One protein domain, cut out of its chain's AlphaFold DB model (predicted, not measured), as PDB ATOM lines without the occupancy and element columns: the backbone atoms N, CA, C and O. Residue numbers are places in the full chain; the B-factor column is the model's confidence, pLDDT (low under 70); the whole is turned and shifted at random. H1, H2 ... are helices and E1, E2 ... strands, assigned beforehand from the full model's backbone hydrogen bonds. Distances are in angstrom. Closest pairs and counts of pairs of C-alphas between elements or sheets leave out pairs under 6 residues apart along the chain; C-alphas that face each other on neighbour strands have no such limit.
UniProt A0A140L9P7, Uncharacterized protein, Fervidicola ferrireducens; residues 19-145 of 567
ATOM      1  N   SER A  19      84.155 254.145 357.458       92.81
ATOM      2  CA  SER A  19      84.469 254.292 356.030       92.81
ATOM      3  C   SER A  19      85.972 254.418 355.802       92.81
ATOM      4  O   SER A  19      86.541 253.651 355.031       92.81
ATOM      5  N   TRP A  20      86.619 255.305 356.558       91.81
ATOM      6  CA  TRP A  20      88.062 255.515 356.500       91.81
ATOM      7  C   TRP A  20      88.835 254.226 356.807       91.81
ATOM      8  O   TRP A  20      89.724 253.828 356.056       91.81
ATOM      9  N   LEU A  21      88.464 253.524 357.884       92.00
ATOM     10  CA  LEU A  21      89.144 252.286 358.262       92.00
ATOM     11  C   LEU A  21      88.974 251.196 357.193       92.00
ATOM     12  O   LEU A  21      89.946 250.533 356.840       92.00
ATOM     13  N   ALA A  22      87.759 251.032 356.665       93.19
ATOM     14  CA  ALA A  22      87.456 250.034 355.644       93.19
ATOM     15  C   ALA A  22      88.239 250.269 354.343       93.19
ATOM     16  O   ALA A  22      88.702 249.312 353.727       93.19
ATOM     17  N   GLU A  23      88.418 251.527 353.939       94.12
ATOM     18  CA  GLU A  23      89.100 251.854 352.688       94.12
ATOM     19  C   GLU A  23      90.632 251.758 352.792       94.12
ATOM     20  O   GLU A  23      91.304 251.333 351.844       94.12
ATOM     21  N   HIS A  24      91.205 252.162 353.928       94.00
ATOM     22  CA  HIS A  24      92.649 252.389 354.029       94.00
ATOM     23  C   HIS A  24      93.409 251.319 354.813       94.00
ATOM     24  O   HIS A  24      94.614 251.171 354.601       94.00
ATOM     25  N   MET A  25      92.746 250.529 355.667       92.19
ATOM     26  CA  MET A  25      93.426 249.525 356.500       92.19
ATOM     27  C   MET A  25      94.218 248.502 355.669       92.19
ATOM     28  O   MET A  25      95.303 248.106 356.082       92.19
ATOM     29  N   ALA A  26      93.721 248.112 354.492       92.12
ATOM     30  CA  ALA A  26      94.416 247.178 353.600       92.12
ATOM     31  C   ALA A  26      95.571 247.820 352.802       92.12
ATOM     32  O   ALA A  26      96.451 247.109 352.323       92.12
ATOM     33  N   LYS A  27      95.562 249.150 352.640       93.25
ATOM     34  CA  LYS A  27      96.542 249.899 351.831       93.25
ATOM     35  C   LYS A  27      97.762 250.321 352.663       93.25
ATOM     36  O   LYS A  27      98.881 250.362 352.154       93.25
ATOM     37  N   LEU A  28      97.541 250.628 353.941       94.50
ATOM     38  CA  LEU A  28      98.547 251.162 354.855       94.50
ATOM     39  C   LEU A  28      99.529 250.090 355.343       94.50
ATOM     40  O   LEU A  28      99.140 249.002 355.768       94.50
ATOM     41  N   ASN A  29     100.819 250.431 355.397       96.25
ATOM     42  CA  ASN A  29     101.781 249.603 356.129       96.25
ATOM     43  C   ASN A  29     101.523 249.736 357.643       96.25
ATOM     44  O   ASN A  29     101.197 250.816 358.128       96.25
ATOM     45  N   GLY A  30     101.748 248.682 358.430       97.50
ATOM     46  CA  GLY A  30     101.533 248.698 359.879       97.50
ATOM     47  C   GLY A  30     102.263 249.830 360.620       97.50
ATOM     48  O   GLY A  30     101.731 250.364 361.589       97.50
ATOM     49  N   ALA A  31     103.453 250.244 360.169       98.06
ATOM     50  CA  ALA A  31     104.155 251.389 360.764       98.06
ATOM     51  C   ALA A  31     103.456 252.730 360.474       98.06
ATOM     52  O   ALA A  31     103.360 253.588 361.347       98.06
ATOM     53  N   GLU A  32     102.959 252.887 359.253       97.94
ATOM     54  CA  GLU A  32     102.233 254.065 358.788       97.94
ATOM     55  C   GLU A  32     100.876 254.180 359.483       97.94
ATOM     56  O   GLU A  32     100.584 255.200 360.105       97.94
ATOM     57  N   LEU A  33     100.117 253.079 359.504       97.38
ATOM     58  CA  LEU A  33      98.847 252.967 360.214       97.38
ATOM     59  C   LEU A  33      98.997 253.361 361.688       97.38
ATOM     60  O   LEU A  33      98.205 254.149 362.195       97.38
ATOM     61  N   LYS A  34     100.038 252.872 362.377       98.00
ATOM     62  CA  LYS A  34     100.304 253.232 363.780       98.00
ATOM     63  C   LYS A  34     100.499 254.732 363.980       98.00
ATOM     64  O   LYS A  34      99.985 255.278 364.951       98.00
ATOM     65  N   VAL A  35     101.237 255.395 363.094       98.31
ATOM     66  CA  VAL A  35     101.491 256.841 363.183       98.31
ATOM     67  C   VAL A  35     100.220 257.645 362.911       98.31
ATOM     68  O   VAL A  35      99.919 258.566 363.669       98.31
ATOM     69  N   VAL A  36      99.445 257.273 361.887       97.38
ATOM     70  CA  VAL A  36      98.165 257.930 361.572       97.38
ATOM     71  C   VAL A  36      97.172 257.764 362.724       97.38
ATOM     72  O   VAL A  36      96.591 258.747 363.178       97.38
ATOM     73  N   LEU A  37      97.037 256.548 363.266       96.88
ATOM     74  CA  LEU A  37      96.186 256.278 364.428       96.88
ATOM     75  C   LEU A  37      96.643 257.042 365.675       96.88
ATOM     76  O   LEU A  37      95.802 257.501 366.442       96.88
ATOM     77  N   TYR A  38      97.951 257.219 365.868       97.62
ATOM     78  CA  TYR A  38      98.480 258.012 366.976       97.62
ATOM     79  C   TYR A  38      98.102 259.495 366.846       97.62
ATOM     80  O   TYR A  38      97.639 260.104 367.810       97.62
ATOM     81  N   ILE A  39      98.214 260.076 365.646       97.19
ATOM     82  CA  ILE A  39      97.762 261.456 365.387       97.19
ATOM     83  C   ILE A  39      96.245 261.569 365.588       97.19
ATOM     84  O   ILE A  39      95.786 262.510 366.234       97.19
ATOM     85  N   LEU A  40      95.467 260.600 365.096       95.44
ATOM     86  CA  LEU A  40      94.013 260.549 365.275       95.44
ATOM     87  C   LEU A  40      93.634 260.489 366.764       95.44
ATOM     88  O   LEU A  40      92.771 261.238 367.217       95.44
ATOM     89  N   MET A  41      94.324 259.662 367.552       95.25
ATOM     90  CA  MET A  41      94.136 259.561 369.002       95.25
ATOM     91  C   MET A  41      94.360 260.900 369.713       95.25
ATOM     92  O   MET A  41      93.582 261.260 370.591       95.25
ATOM     93  N   HIS A  42      95.391 261.653 369.327       95.31
ATOM     94  CA  HIS A  42      95.722 262.936 369.955       95.31
ATOM     95  C   HIS A  42      94.983 264.147 369.376       95.31
ATOM     96  O   HIS A  42      95.156 265.250 369.886       95.31
ATOM     97  N   THR A  43      94.169 263.950 368.342       93.94
ATOM     98  CA  THR A  43      93.300 264.980 367.764       93.94
ATOM     99  C   THR A  43      91.847 264.623 368.065       93.94
ATOM    100  O   THR A  43      91.278 265.025 369.079       93.94
ATOM    101  N   TRP A  44      91.257 263.760 367.249       91.44
ATOM    102  CA  TRP A  44      89.860 263.355 367.347       91.44
ATOM    103  C   TRP A  44      89.532 262.562 368.611       91.44
ATOM    104  O   TRP A  44      88.417 262.666 369.117       91.44
ATOM    105  N   GLY A  45      90.495 261.819 369.168       87.75
ATOM    106  CA  GLY A  45      90.309 261.132 370.451       87.75
ATOM    107  C   GLY A  45      89.992 262.079 371.615       87.75
ATOM    108  O   GLY A  45      89.288 261.683 372.540       87.75
ATOM    109  N   TYR A  46      90.420 263.341 371.523       88.12
ATOM    110  CA  TYR A  46      90.104 264.409 372.477       88.12
ATOM    111  C   TYR A  46      89.001 265.355 371.976       88.12
ATOM    112  O   TYR A  46      88.791 266.408 372.567       88.12
ATOM    113  N   GLN A  47      88.283 264.981 370.908       89.44
ATOM    114  CA  GLN A  47      87.261 265.804 370.239       89.44
ATOM    115  C   GLN A  47      87.808 267.122 369.663       89.44
ATOM    116  O   GLN A  47      87.068 268.070 369.414       89.44
ATOM    117  N   GLU A  48      89.114 267.177 369.408       88.88
ATOM    118  CA  GLU A  48      89.806 268.341 368.864       88.88
ATOM    119  C   GLU A  48      89.894 268.217 367.339       88.88
ATOM    120  O   GLU A  48      90.949 267.952 366.754       88.88
ATOM    121  N   TYR A  49      88.739 268.343 366.685       89.44
ATOM    122  CA  TYR A  49      88.622 268.262 365.229       89.44
ATOM    123  C   TYR A  49      89.248 269.488 364.558       89.44
ATOM    124  O   TYR A  49      89.067 270.611 365.016       89.44
ATOM    125  N   GLY A  50      89.998 269.277 363.472       88.06
ATOM    126  CA  GLY A  50      90.638 270.365 362.723       88.06
ATOM    127  C   GLY A  50      91.790 271.060 363.457       88.06
ATOM    128  O   GLY A  50      92.326 272.036 362.950       88.06
ATOM    129  N   ILE A  51      92.208 270.561 364.625       92.94
ATOM    130  CA  ILE A  51      93.300 271.146 365.407       92.94
ATOM    131  C   ILE A  51      94.586 270.366 365.150       92.94
ATOM    132  O   ILE A  51      94.639 269.148 365.335       92.94
ATOM    133  N   ALA A  52      95.652 271.070 364.772       96.38
ATOM    134  CA  ALA A  52      96.974 270.471 364.667       96.38
ATOM    135  C   ALA A  52      97.650 270.321 366.030       96.38
ATOM    136  O   ALA A  52      97.529 271.167 366.920       96.38
ATOM    137  N   LYS A  53      98.390 269.225 366.195       97.19
ATOM    138  CA  LYS A  53      99.059 268.878 367.447       97.19
ATOM    139  C   LYS A  53     100.559 268.891 367.290       97.19
ATOM    140  O   LYS A  53     101.111 268.225 366.420       97.19
ATOM    141  N   HIS A  54     101.216 269.610 368.194       97.50
ATOM    142  CA  HIS A  54     102.648 269.480 368.382       97.50
ATOM    143  C   HIS A  54     102.949 268.101 368.977       97.50
ATOM    144  O   HIS A  54     102.559 267.820 370.117       97.50
ATOM    145  N   ILE A  55     103.603 267.253 368.182       97.88
ATOM    146  CA  ILE A  55     103.988 265.892 368.563       97.88
ATOM    147  C   ILE A  55     105.448 265.687 368.167       97.88
ATOM    148  O   ILE A  55     105.821 265.743 366.997       97.88
ATOM    149  N   THR A  56     106.292 265.437 369.153       97.81
ATOM    150  CA  THR A  56     107.715 265.169 368.963       97.81
ATOM    151  C   THR A  56     107.963 263.718 368.549       97.81
ATOM    152  O   THR A  56     107.155 262.819 368.780       97.81
ATOM    153  N   LEU A  57     109.140 263.451 367.976       98.19
ATOM    154  CA  LEU A  57     109.548 262.082 367.641       98.19
ATOM    155  C   LEU A  57     109.684 261.184 368.880       98.19
ATOM    156  O   LEU A  57     109.486 259.979 368.768       98.19
ATOM    157  N   ASP A  58     110.015 261.741 370.051       97.88
ATOM    158  CA  ASP A  58     110.028 260.972 371.300       97.88
ATOM    159  C   ASP A  58     108.613 260.560 371.712       97.88
ATOM    160  O   ASP A  58     108.394 259.397 372.045       97.88
ATOM    161  N   GLU A  59     107.646 261.475 371.603       98.38
ATOM    162  CA  GLU A  59     106.238 261.185 371.891       98.38
ATOM    163  C   GLU A  59     105.684 260.126 370.934       98.38
ATOM    164  O   GLU A  59     105.093 259.155 371.389       98.38
ATOM    165  N   PHE A  60     105.968 260.198 369.630       98.44
ATOM    166  CA  PHE A  60     105.574 259.118 368.712       98.44
ATOM    167  C   PHE A  60     106.128 257.751 369.119       98.44
ATOM    168  O   PHE A  60     105.486 256.733 368.873       98.44
ATOM    169  N   LYS A  61     107.327 257.684 369.698       98.38
ATOM    170  CA  LYS A  61     107.954 256.408 370.059       98.38
ATOM    171  C   LYS A  61     107.456 255.869 371.391       98.38
ATOM    172  O   LYS A  61     107.149 254.683 371.474       98.38
ATOM    173  N   HIS A  62     107.451 256.725 372.406       98.25
ATOM    174  CA  HIS A  62     107.325 256.339 373.811       98.25
ATOM    175  C   HIS A  62     106.082 256.923 374.489       98.25
ATOM    176  O   HIS A  62     105.832 256.602 375.646       98.25
ATOM    177  N   GLY A  63     105.341 257.778 373.790       97.81
ATOM    178  CA  GLY A  63     104.084 258.361 374.235       97.81
ATOM    179  C   GLY A  63     104.196 259.729 374.878       97.81
ATOM    180  O   GLY A  63     105.300 260.227 375.118       97.81
ATOM    181  N   ARG A  64     103.065 260.378 375.168       96.81
ATOM    182  CA  ARG A  64     103.081 261.727 375.755       96.81
ATOM    183  C   ARG A  64     103.503 261.723 377.220       96.81
ATOM    184  O   ARG A  64     103.126 260.829 377.968       96.81
ATOM    185  N   LEU A  65     104.249 262.735 377.661       96.88
ATOM    186  CA  LEU A  65     104.534 262.942 379.085       96.88
ATOM    187  C   LEU A  65     103.462 263.825 379.726       96.88
ATOM    188  O   LEU A  65     103.043 264.836 379.160       96.88
ATOM    189  N   LYS A  66     103.039 263.454 380.932       96.06
ATOM    190  CA  LYS A  66     102.254 264.307 381.823       96.06
ATOM    191  C   LYS A  66     103.173 265.300 382.542       96.06
ATOM    192  O   LYS A  66     104.398 265.177 382.527       96.06
ATOM    193  N   LYS A  67     102.569 266.271 383.233       95.38
ATOM    194  CA  LYS A  67     103.294 267.267 384.046       95.38
ATOM    195  C   LYS A  67     104.121 266.640 385.178       95.38
ATOM    196  O   LYS A  67     105.120 267.222 385.576       95.38
ATOM    197  N   ASP A  68     103.716 265.473 385.675       96.50
ATOM    198  CA  ASP A  68     104.416 264.716 386.723       96.50
ATOM    199  C   ASP A  68     105.598 263.876 386.192       96.50
ATOM    200  O   ASP A  68     106.280 263.213 386.968       96.50
ATOM    201  N   GLY A  69     105.851 263.894 384.876       96.12
ATOM    202  CA  GLY A  69     106.897 263.101 384.231       96.12
ATOM    203  C   GLY A  69     106.509 261.647 383.946       96.12
ATOM    204  O   GLY A  69     107.312 260.913 383.369       96.12
ATOM    205  N   THR A  70     105.294 261.215 384.292       96.94
ATOM    206  CA  THR A  70     104.780 259.896 383.900       96.94
ATOM    207  C   THR A  70     104.286 259.914 382.454       96.94
ATOM    208  O   THR A  70     103.870 260.952 381.929       96.94
ATOM    209  N   ARG A  71     104.340 258.766 381.769       96.44
ATOM    210  CA  ARG A  71     103.801 258.641 380.409       96.44
ATOM    211  C   ARG A  71     102.275 258.501 380.466       96.44
ATOM    212  O   ARG A  71     101.735 257.741 381.266       96.44
ATOM    213  N   MET A  72     101.584 259.280 379.642       95.31
ATOM    214  CA  MET A  72     100.136 259.238 379.440       95.31
ATOM    215  C   MET A  72      99.723 258.016 378.620       95.31
ATOM    216  O   MET A  72      98.676 257.429 378.875       95.31
ATOM    217  N   ASP A  73     100.565 257.644 377.666       95.88
ATOM    218  CA  ASP A  73     100.385 256.539 376.737       95.88
ATOM    219  C   ASP A  73     101.764 255.949 376.383       95.88
ATOM    220  O   ASP A  73     102.793 256.456 376.828       95.88
ATOM    221  N   ASN A  74     101.798 254.866 375.608       97.00
ATOM    222  CA  ASN A  74     103.038 254.154 375.275       97.00
ATOM    223  C   ASN A  74     103.605 254.514 373.890       97.00
ATOM    224  O   ASN A  74     104.535 253.855 373.415       97.00
ATOM    225  N   GLY A  75     103.050 255.521 373.210       97.69
ATOM    226  CA  GLY A  75     103.426 255.848 371.841       97.69
ATOM    227  C   GLY A  75     103.050 254.748 370.845       97.69
ATOM    228  O   GLY A  75     102.155 253.932 371.058       97.69
ATOM    229  N   THR A  76     103.780 254.705 369.734       98.25
ATOM    230  CA  THR A  76     103.628 253.689 368.678       98.25
ATOM    231  C   THR A  76     104.508 252.452 368.894       98.25
ATOM    232  O   THR A  76     104.317 251.428 368.223       98.25
ATOM    233  N   GLY A  77     105.512 252.547 369.777       97.75
ATOM    234  CA  GLY A  77     106.541 251.523 369.979       97.75
ATOM    235  C   GLY A  77     107.480 251.320 368.782       97.75
ATOM    236  O   GLY A  77     108.230 250.346 368.737       97.75
ATOM    237  N   LEU A  78     107.436 252.199 367.776       98.38
ATOM    238  CA  LEU A  78     108.295 252.118 366.598       98.38
ATOM    239  C   LEU A  78     109.711 252.634 366.899       98.38
ATOM    240  O   LEU A  78     109.932 253.484 367.762       98.38
ATOM    241  N   SER A  79     110.701 252.154 366.138       98.06
ATOM    242  CA  SER A  79     112.044 252.738 366.181       98.06
ATOM    243  C   SER A  79     112.027 254.161 365.613       98.06
ATOM    244  O   SER A  79     111.181 254.510 364.794       98.06
ATOM    245  N   HIS A  80     113.002 254.991 365.991       98.12
ATOM    246  CA  HIS A  80     113.079 256.376 365.508       98.12
ATOM    247  C   HIS A  80     113.079 256.466 363.973       98.12
ATOM    248  O   HIS A  80     112.342 257.254 363.388       98.12
ATOM    249  N   GLY A  81     113.876 255.624 363.304       97.62
ATOM    250  CA  GLY A  81     113.912 255.572 361.842       97.62
ATOM    251  C   GLY A  81     112.592 255.098 361.227       97.62
ATOM    252  O   GLY A  81     112.203 255.605 360.178       97.62
ATOM    253  N   ALA A  82     111.888 254.172 361.886       98.19
ATOM    254  CA  ALA A  82     110.579 253.709 361.438       98.19
ATOM    255  C   ALA A  82     109.512 254.805 361.563       98.19
ATOM    256  O   ALA A  82     108.770 255.000 360.609       98.19
ATOM    257  N   VAL A  83     109.491 255.572 362.662       98.56
ATOM    258  CA  VAL A  83     108.591 256.731 362.825       98.56
ATOM    259  C   VAL A  83     108.827 257.762 361.722       98.56
ATOM    260  O   VAL A  83     107.882 258.179 361.064       98.56
ATOM    261  N   VAL A  84     110.084 258.142 361.467       98.31
ATOM    262  CA  VAL A  84     110.406 259.138 360.428       98.31
ATOM    263  C   VAL A  84     109.988 258.654 359.036       98.31
ATOM    264  O   VAL A  84     109.416 259.429 358.273       98.31
ATOM    265  N   LYS A  85     110.251 257.384 358.699       98.12
ATOM    266  CA  LYS A  85     109.826 256.797 357.416       98.12
ATOM    267  C   LYS A  85     108.302 256.722 357.302       98.12
ATOM    268  O   LYS A  85     107.767 257.070 356.258       98.12
ATOM    269  N   ALA A  86     107.618 256.309 358.368       98.38
ATOM    270  CA  ALA A  86     106.164 256.205 358.417       98.38
ATOM    271  C   ALA A  86     105.480 257.573 358.292       98.38
ATOM    272  O   ALA A  86     104.531 257.692 357.531       98.38
ATOM    273  N   LEU A  87     105.989 258.610 358.966       98.44
ATOM    274  CA  LEU A  87     105.482 259.982 358.833       98.44
ATOM    275  C   LEU A  87     105.629 260.508 357.404       98.44
ATOM    276  O   LEU A  87     104.696 261.099 356.877       98.44
ATOM    277  N   LYS A  88     106.792 260.293 356.774       98.00
ATOM    278  CA  LYS A  88     107.012 260.689 355.375       98.00
ATOM    279  C   LYS A  88     106.038 259.993 354.438       98.00
ATOM    280  O   LYS A  88     105.370 260.668 353.669       98.00
ATOM    281  N   LYS A  89     105.905 258.674 354.579       97.81
ATOM    282  CA  LYS A  89     104.980 257.898 353.763       97.81
ATOM    283  C   LYS A  89     103.522 258.329 353.972       97.81
ATOM    284  O   LYS A  89     102.835 258.595 353.004       97.81
ATOM    285  N   ALA A  90     103.092 258.537 355.218       97.75
ATOM    286  CA  ALA A  90     101.742 259.019 355.515       97.75
ATOM    287  C   ALA A  90     101.454 260.421 354.937       97.75
ATOM    288  O   ALA A  90     100.302 260.739 354.642       97.75
ATOM    289  N   MET A  91     102.477 261.272 354.797       97.88
ATOM    290  CA  MET A  91     102.369 262.563 354.106       97.88
ATOM    291  C   MET A  91     102.280 262.387 352.582       97.88
ATOM    292  O   MET A  91     101.459 263.049 351.952       97.88
ATOM    293  N   GLU A  92     103.093 261.499 352.002       96.56
ATOM    294  CA  GLU A  92     103.078 261.147 350.570       96.56
ATOM    295  C   GLU A  92     101.730 260.541 350.149       96.56
ATOM    296  O   GLU A  92     101.150 260.959 349.147       96.56
ATOM    297  N   ASP A  93     101.185 259.647 350.973       95.62
ATOM    298  CA  ASP A  93      99.892 258.987 350.770       95.62
ATOM    299  C   ASP A  93      98.699 259.871 351.207       95.62
ATOM    300  O   ASP A  93      97.549 259.435 351.209       95.62
ATOM    301  N   ASN A  94      98.955 261.144 351.539       95.56
ATOM    302  CA  ASN A  94      97.955 262.165 351.861       95.56
ATOM    303  C   ASN A  94      97.044 261.849 353.063       95.56
ATOM    304  O   ASN A  94      95.948 262.390 353.168       95.56
ATOM    305  N   PHE A  95      97.496 261.052 354.029       95.75
ATOM    306  CA  PHE A  95      96.740 260.825 355.267       95.75
ATOM    307  C   PHE A  95      96.895 261.961 356.277       95.75
ATOM    308  O   PHE A  95      95.980 262.251 357.054       95.75
ATOM    309  N   ILE A  96      98.062 262.603 356.284       97.19
ATOM    310  CA  ILE A  96      98.409 263.648 357.247       97.19
ATOM    311  C   ILE A  96      99.036 264.854 356.552       97.19
ATOM    312  O   ILE A  96      99.603 264.742 355.465       97.19
ATOM    313  N   VAL A  97      98.969 265.998 357.225       97.94
ATOM    314  CA  VAL A  97      99.722 267.206 356.873       97.94
ATOM    315  C   VAL A  97     100.570 267.656 358.059       97.94
ATOM    316  O   VAL A  97     100.225 267.411 359.222       97.94
ATOM    317  N   CYS A  98     101.701 268.292 357.762       98.12
ATOM    318  CA  CYS A  98     102.672 268.751 358.746       98.12
ATOM    319  C   CYS A  98     102.997 270.234 358.545       98.12
ATOM    320  O   CYS A  98     103.470 270.630 357.481       98.12
ATOM    321  N   TYR A  99     102.842 271.030 359.598       98.25
ATOM    322  CA  TYR A  99     103.417 272.367 359.682       98.25
ATOM    323  C   TYR A  99     104.734 272.318 360.451       98.25
ATOM    324  O   TYR A  99     104.806 271.776 361.557       98.25
ATOM    325  N   VAL A 100     105.787 272.866 359.859       98.25
ATOM    326  CA  VAL A 100     107.129 272.921 360.430       98.25
ATOM    327  C   VAL A 100     107.438 274.364 360.790       98.25
ATOM    328  O   VAL A 100     107.763 275.173 359.921       98.25
ATOM    329  N   ASP A 101     107.383 274.673 362.080       97.94
ATOM    330  CA  ASP A 101     107.841 275.960 362.583       97.94
ATOM    331  C   ASP A 101     109.369 275.968 362.631       97.94
ATOM    332  O   ASP A 101     110.000 275.325 363.474       97.94
ATOM    333  N   ASN A 102     109.956 276.660 361.661       97.38
ATOM    334  CA  ASN A 102     111.388 276.881 361.512       97.38
ATOM    335  C   ASN A 102     111.774 278.354 361.713       97.38
ATOM    336  O   ASN A 102     112.830 278.766 361.228       97.38
ATOM    337  N   THR A 103     110.937 279.138 362.402       96.50
ATOM    338  CA  THR A 103     111.246 280.533 362.752       96.50
ATOM    339  C   THR A 103     112.473 280.626 363.664       96.50
ATOM    340  O   THR A 103     113.343 281.471 363.446       96.50
ATOM    341  N   ASP A 104     112.597 279.706 364.625       95.88
ATOM    342  CA  ASP A 104     113.797 279.497 365.438       95.88
ATOM    343  C   ASP A 104     114.619 278.321 364.879       95.88
ATOM    344  O   ASP A 104     114.289 277.147 365.062       95.88
ATOM    345  N   GLY A 105     115.740 278.629 364.219       92.31
ATOM    346  CA  GLY A 105     116.632 277.617 363.642       92.31
ATOM    347  C   GLY A 105     117.229 276.637 364.663       92.31
ATOM    348  O   GLY A 105     117.659 275.548 364.275       92.31
ATOM    349  N   GLY A 106     117.245 276.985 365.955       94.38
ATOM    350  CA  GLY A 106     117.675 276.095 367.036       94.38
ATOM    351  C   GLY A 106     116.561 275.198 367.583       94.38
ATOM    352  O   GLY A 106     116.854 274.208 368.259       94.38
ATOM    353  N   ARG A 107     115.292 275.524 367.309       94.19
ATOM    354  CA  ARG A 107     114.116 274.842 367.864       94.19
ATOM    355  C   ARG A 107     113.041 274.675 366.802       94.19
ATOM    356  O   ARG A 107     112.045 275.384 366.783       94.19
ATOM    357  N   ILE A 108     113.233 273.668 365.960       96.94
ATOM    358  CA  ILE A 108     112.230 273.297 364.965       96.94
ATOM    359  C   ILE A 108     111.092 272.548 365.658       96.94
ATOM    360  O   ILE A 108     111.317 271.484 366.244       96.94
ATOM    361  N   GLN A 109     109.877 273.080 365.560       97.75
ATOM    362  CA  GLN A 109     108.665 272.429 366.058       97.75
ATOM    363  C   GLN A 109     107.858 271.868 364.889       97.75
ATOM    364  O   GLN A 109     107.826 272.449 363.805       97.75
ATOM    365  N   LYS A 110     107.211 270.717 365.095       98.31
ATOM    366  CA  LYS A 110     106.363 270.086 364.079       98.31
ATOM    367  C   LYS A 110     104.959 269.861 364.611       98.31
ATOM    368  O   LYS A 110     104.785 269.282 365.684       98.31
ATOM    369  N   TYR A 111     103.980 270.309 363.839       98.31
ATOM    370  CA  TYR A 111     102.563 270.204 364.139       98.31
ATOM    371  C   TYR A 111     101.911 269.298 363.104       98.31
ATOM    372  O   TYR A 111     102.050 269.526 361.905       98.31
ATOM    373  N   TYR A 112     101.211 268.273 363.573       98.00
ATOM    374  CA  TYR A 112     100.602 267.247 362.738       98.00
ATOM    375  C   TYR A 112      99.085 267.284 362.864       98.00
ATOM    376  O   TYR A 112      98.553 267.472 363.960       98.00
ATOM    377  N   MET A 113      98.392 267.046 361.757       96.50
ATOM    378  CA  MET A 113      96.953 266.791 361.745       96.50
ATOM    379  C   MET A 113      96.582 265.824 360.625       96.50
ATOM    380  O   MET A 113      97.352 265.612 359.686       96.50
ATOM    381  N   LEU A 114      95.389 265.248 360.736       95.31
ATOM    382  CA  LEU A 114      94.769 264.508 359.643       95.31
ATOM    383  C   LEU A 114      94.461 265.468 358.491       95.31
ATOM    384  O   LEU A 114      94.025 266.600 358.718       95.31
ATOM    385  N   ARG A 115      94.685 265.017 357.258       94.81
ATOM    386  CA  ARG A 115      94.385 265.819 356.074       94.81
ATOM    387  C   ARG A 115      92.872 265.877 355.846       94.81
ATOM    388  O   ARG A 115      92.264 264.855 355.556       94.81
ATOM    389  N   MET A 116      92.298 267.079 355.916       91.25
ATOM    390  CA  MET A 116      90.897 267.337 355.535       91.25
ATOM    391  C   MET A 116      90.783 268.027 354.176       91.25
ATOM    392  O   MET A 116      89.825 267.803 353.449       91.25
ATOM    393  N   ASN A 117      91.780 268.841 353.820       91.50
ATOM    394  CA  ASN A 117      91.828 269.556 352.553       91.50
ATOM    395  C   ASN A 117      92.879 268.924 351.609       91.50
ATOM    396  O   ASN A 117      94.071 268.881 351.954       91.50
ATOM    397  N   PRO A 118      92.487 268.429 350.417       92.62
ATOM    398  CA  PRO A 118      93.423 267.843 349.457       92.62
ATOM    399  C   PRO A 118      94.386 268.873 348.845       92.62
ATOM    400  O   PRO A 118      95.467 268.497 348.403       92.62
ATOM    401  N   HIS A 119      94.041 270.163 348.854       93.81
ATOM    402  CA  HIS A 119      94.838 271.215 348.215       93.81
ATOM    403  C   HIS A 119      96.030 271.693 349.050       93.81
ATOM    404  O   HIS A 119      96.921 272.368 348.534       93.81
ATOM    405  N   VAL A 120      96.077 271.346 350.336       94.38
ATOM    406  CA  VAL A 120      97.173 271.771 351.211       94.38
ATOM    407  C   VAL A 120      98.430 270.950 350.929       94.38
ATOM    408  O   VAL A 120      98.360 269.731 350.793       94.38
ATOM    409  N   PRO A 121      99.620 271.550 350.839       95.88
ATOM    410  CA  PRO A 121     100.837 270.764 350.689       95.88
ATOM    411  C   PRO A 121     101.068 269.872 351.918       95.88
ATOM    412  O   PRO A 121     100.776 270.251 353.050       95.88
ATOM    413  N   ALA A 122     101.599 268.666 351.699       96.81
ATOM    414  CA  ALA A 122     101.776 267.679 352.770       96.81
ATOM    415  C   ALA A 122     102.719 268.158 353.888       96.81
ATOM    416  O   ALA A 122     102.493 267.861 355.061       96.81
ATOM    417  N   GLU A 123     103.737 268.947 353.541       97.00
ATOM    418  CA  GLU A 123     104.609 269.637 354.491       97.00
ATOM    419  C   GLU A 123     104.635 271.133 354.147       97.00
ATOM    420  O   GLU A 123     104.886 271.511 353.002       97.00
ATOM    421  N   THR A 124     104.357 271.990 355.131       95.12
ATOM    422  CA  THR A 124     104.436 273.456 355.019       95.12
ATOM    423  C   THR A 124     105.429 273.982 356.043       95.12
ATOM    424  O   THR A 124     105.390 273.578 357.201       95.12
ATOM    425  N   PHE A 125     106.316 274.887 355.638       95.88
ATOM    426  CA  PHE A 125     107.279 275.525 356.537       95.88
ATOM    427  C   PHE A 125     106.788 276.919 356.920       95.88
ATOM    428  O   PHE A 125     106.256 277.630 356.070       95.88
ATOM    429  N   ALA A 126     107.008 277.326 358.171       94.62
ATOM    430  CA  ALA A 126     106.693 278.680 358.624       94.62
ATOM    431  C   ALA A 126     107.452 279.744 357.825       94.62
ATOM    432  O   ALA A 126     106.919 280.811 357.547       94.62
ATOM    433  N   ILE A 127     108.694 279.444 357.445       94.88
ATOM    434  CA  ILE A 127     109.515 280.250 356.546       94.88
ATOM    435  C   ILE A 127     110.020 279.335 355.435       94.88
ATOM    436  O   ILE A 127     110.875 278.468 355.662       94.88
ATOM    437  N   ASP A 128     109.517 279.525 354.222       94.62
ATOM    438  CA  ASP A 128     110.014 278.798 353.060       94.62
ATOM    439  C   ASP A 128     111.412 279.308 352.682       94.62
ATOM    440  O   ASP A 128     111.616 280.479 352.374       94.62
ATOM    441  N   LYS A 129     112.403 278.410 352.685       93.56
ATOM    442  CA  LYS A 129     113.800 278.744 352.366       93.56
ATOM    443  C   LYS A 129     114.002 279.210 350.926       93.56
ATOM    444  O   LYS A 129     114.992 279.885 350.661       93.56
ATOM    445  N   LYS A 130     113.138 278.792 349.997       95.00
ATOM    446  CA  LYS A 130     113.269 279.124 348.572       95.00
ATOM    447  C   LYS A 130     112.660 280.481 348.266       95.00
ATOM    448  O   LYS A 130     113.275 281.279 347.570       95.00
ATOM    449  N   THR A 131     111.451 280.717 348.767       95.50
ATOM    450  CA  THR A 131     110.682 281.929 348.458       95.50
ATOM    451  C   THR A 131     110.880 283.036 349.488       95.50
ATOM    452  O   THR A 131     110.594 284.192 349.200       95.50
ATOM    453  N   GLY A 132     111.336 282.701 350.699       95.00
ATOM    454  CA  GLY A 132     111.346 283.615 351.841       95.00
ATOM    455  C   GLY A 132     109.945 283.948 352.360       95.00
ATOM    456  O   GLY A 132     109.825 284.739 353.296       95.00
ATOM    457  N   LYS A 133     108.884 283.365 351.779       95.94
ATOM    458  CA  LYS A 133     107.511 283.604 352.216       95.94
ATOM    459  C   LYS A 133     107.345 283.045 353.624       95.94
ATOM    460  O   LYS A 133     107.675 281.889 353.896       95.94
ATOM    461  N   ARG A 134     106.816 283.889 354.505       96.75
ATOM    462  CA  ARG A 134     106.363 283.487 355.827       96.75
ATOM    463  C   ARG A 134     104.906 283.040 355.739       96.75
ATOM    464  O   ARG A 134     104.095 283.741 355.141       96.75
ATOM    465  N   THR A 135     104.600 281.897 356.332       96.62
ATOM    466  CA  THR A 135     103.238 281.393 356.511       96.62
ATOM    467  C   THR A 135     103.007 281.219 357.998       96.62
ATOM    468  O   THR A 135     103.632 280.371 358.644       96.62
ATOM    469  N   ASP A 136     102.134 282.050 358.554       96.94
ATOM    470  CA  ASP A 136     101.806 281.968 359.971       96.94
ATOM    471  C   ASP A 136     100.974 280.712 360.260       96.94
ATOM    472  O   ASP A 136     100.248 280.200 359.406       96.94
ATOM    473  N   PHE A 137     101.087 280.198 361.486       96.25
ATOM    474  CA  PHE A 137     100.413 278.963 361.884       96.25
ATOM    475  C   PHE A 137      98.889 279.044 361.710       96.25
ATOM    476  O   PHE A 137      98.277 278.083 361.255       96.25
ATOM    477  N   GLU A 138      98.279 280.194 362.015       96.00
ATOM    478  CA  GLU A 138      96.838 280.420 361.836       96.00
ATOM    479  C   GLU A 138      96.423 280.448 360.360       96.00
ATOM    480  O   GLU A 138      95.371 279.917 360.015       96.00
ATOM    481  N   GLU A 139      97.247 281.030 359.482       95.38
ATOM    482  CA  GLU A 139      97.010 281.024 358.032       95.38
ATOM    483  C   GLU A 139      97.055 279.588 357.503       95.38
ATOM    484  O   GLU A 139      96.132 279.145 356.821       95.38
ATOM    485  N   TRP A 140      98.079 278.825 357.892       96.06
ATOM    486  CA  TRP A 140      98.172 277.413 357.533       96.06
ATOM    487  C   TRP A 140      97.003 276.591 358.088       96.06
ATOM    488  O   TRP A 140      96.478 275.729 357.386       96.06
ATOM    489  N   LEU A 141      96.561 276.869 359.319       95.19
ATOM    490  CA  LEU A 141      95.427 276.174 359.922       95.19
ATOM    491  C   LEU A 141      94.130 276.446 359.154       95.19
ATOM    492  O   LEU A 141      93.363 275.513 358.962       95.19
ATOM    493  N   LYS A 142      93.913 277.673 358.659       93.50
ATOM    494  CA  LYS A 142      92.778 277.997 357.776       93.50
ATOM    495  C   LYS A 142      92.862 277.268 356.439       93.50
ATOM    496  O   LYS A 142      91.860 276.752 355.969       93.50
ATOM    497  N   MET A 143      94.057 277.158 355.855       93.31
ATOM    498  CA  MET A 143      94.248 276.370 354.633       93.31
ATOM    499  C   MET A 143      93.935 274.882 354.868       93.31
ATOM    500  O   MET A 143      93.314 274.235 354.025       93.31
ATOM    501  N   ALA A 144      94.402 274.328 355.993       92.81
ATOM    502  CA  ALA A 144      94.278 272.910 356.341       92.81
ATOM    503  C   ALA A 144      92.892 272.520 356.857       92.81
ATOM    504  O   ALA A 144      92.457 271.384 356.634       92.81
ATOM    505  N   ALA A 145      92.209 273.443 357.529       89.38
ATOM    506  CA  ALA A 145      90.807 273.315 357.858       89.38
ATOM    507  C   ALA A 145      90.001 273.285 356.558       89.38
ATOM    508  O   ALA A 145      90.207 274.069 355.637       89.38
TER     509      ALA A 145
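What this domain is: This is residues 19 to 145 of the 567 residues of an uncharacterized protein of Fervidicola ferrireducens (UniProt A0A140L9P7). A small sheet of three strands, E2, E1 and E3, lies in the middle, with H2 and H4 packed on one face of it and the short H5 on the opposite face. H2 and H4 stand about perpendicular to each other, H3 packs on the first part of H4, H1 lies out to the side, and long loops fill out the rest, residues 63 to 79 reaching far from the sheet. The printed part has 127 residues, with five named helices and three named strands in the order H1 H2 H3 H4 E1 E2 E3 H5; the sheet runs E2, E1, E3 and is mixed. The class is mixed, helices and strands, with 61 residues in named elements, under half of those printed. The whole is compact, with a radius of gyration of the C-alphas of 14.7 A, and rounded, spanning 39 by 37 by 29 A.

Where its parts are: Start in the sheet, at C-alpha 96, (98.409, 263.648, 357.247), where E1 begins; it covers residues 96 to 101 and is 16.4 A long. E2, residues 109 to 114, is 17.2 A long, and E3, residues 123 to 125, is 6.8 A. Now go back along the printed part to H4, residues 80 to 92, which is 18.6 A long, and to H2, residues 30 to 42, which is 18.4 A. H3, residues 57 to 62, is 8.7 A long. Find C-alpha 19 at (84.469, 254.292, 356.030); there H1, residues 19 to 24, begins, and it is 8.6 A long. H5, residues 137 to 144, is 10.2 A long and ends at C-alpha 144, (94.278, 272.910, 356.341).

How they stand to each other: Look first at the hairpin of E1 and E2, antiparallel neighbours at 159 degrees, where N 99 and O 111 are 2.9 A apart and N 111 and O 99 are 2.8 A apart, within hydrogen-bond range. E1, the inner strand, is parallel to E3 at 15 degrees, with N 100 and O 124 at 2.8 A. At the edge strand E2, residues 53 to 54 pair antiparallel with residues 111 to 112. H4 is on the sheet and over E1, at a height over the sheet of 11.3 A; it stands up from the sheet at 46 degrees, and its C-alpha of Ala 90 is 6.0 A from that of Ile 96, the closest pair with E1. H5 is on the opposite face from H4, at a height of 9.5 A; it lies over E1 and runs along the strands, at 18 degrees to E1 on the local plane. H2 is also on the sheet, its closest C-alphas to E2 being those of Ile 39 and Met 113, 6.5 A apart. With residues 31 to 36 alone H2 touches H4, about perpendicular at 81 degrees; the closest C-alphas, of Glu 32 and Ala 86, are 4.5 A apart. H4 touches H3 with residues 80 to 84 alone, at a steep tilt of 60 degrees, opposite ways; the closest C-alphas are those of Lys 61 and His 80, 6.9 A. H1 touches no helix and is not on the sheet. In H1, H2, H3, H4 and H5 every O i to N i+4 pair is within hydrogen-bond range.

The domain as a whole: Measure the size from Asp 68 to Thr 131, whose C-alphas, the two farthest apart, are 42.4 A from each other. The printed part, residues 19 to 145, has no cut. The links H2 to H3, H3 to H4 and E3 to H5 are long, with 14, 17 and 11 residues. The C-alphas of residues 63 to 79 lie 13 to 25 A from the mean of the C-alphas. The mean pLDDT of the printed part is 95.7, and no printed residue is under 70.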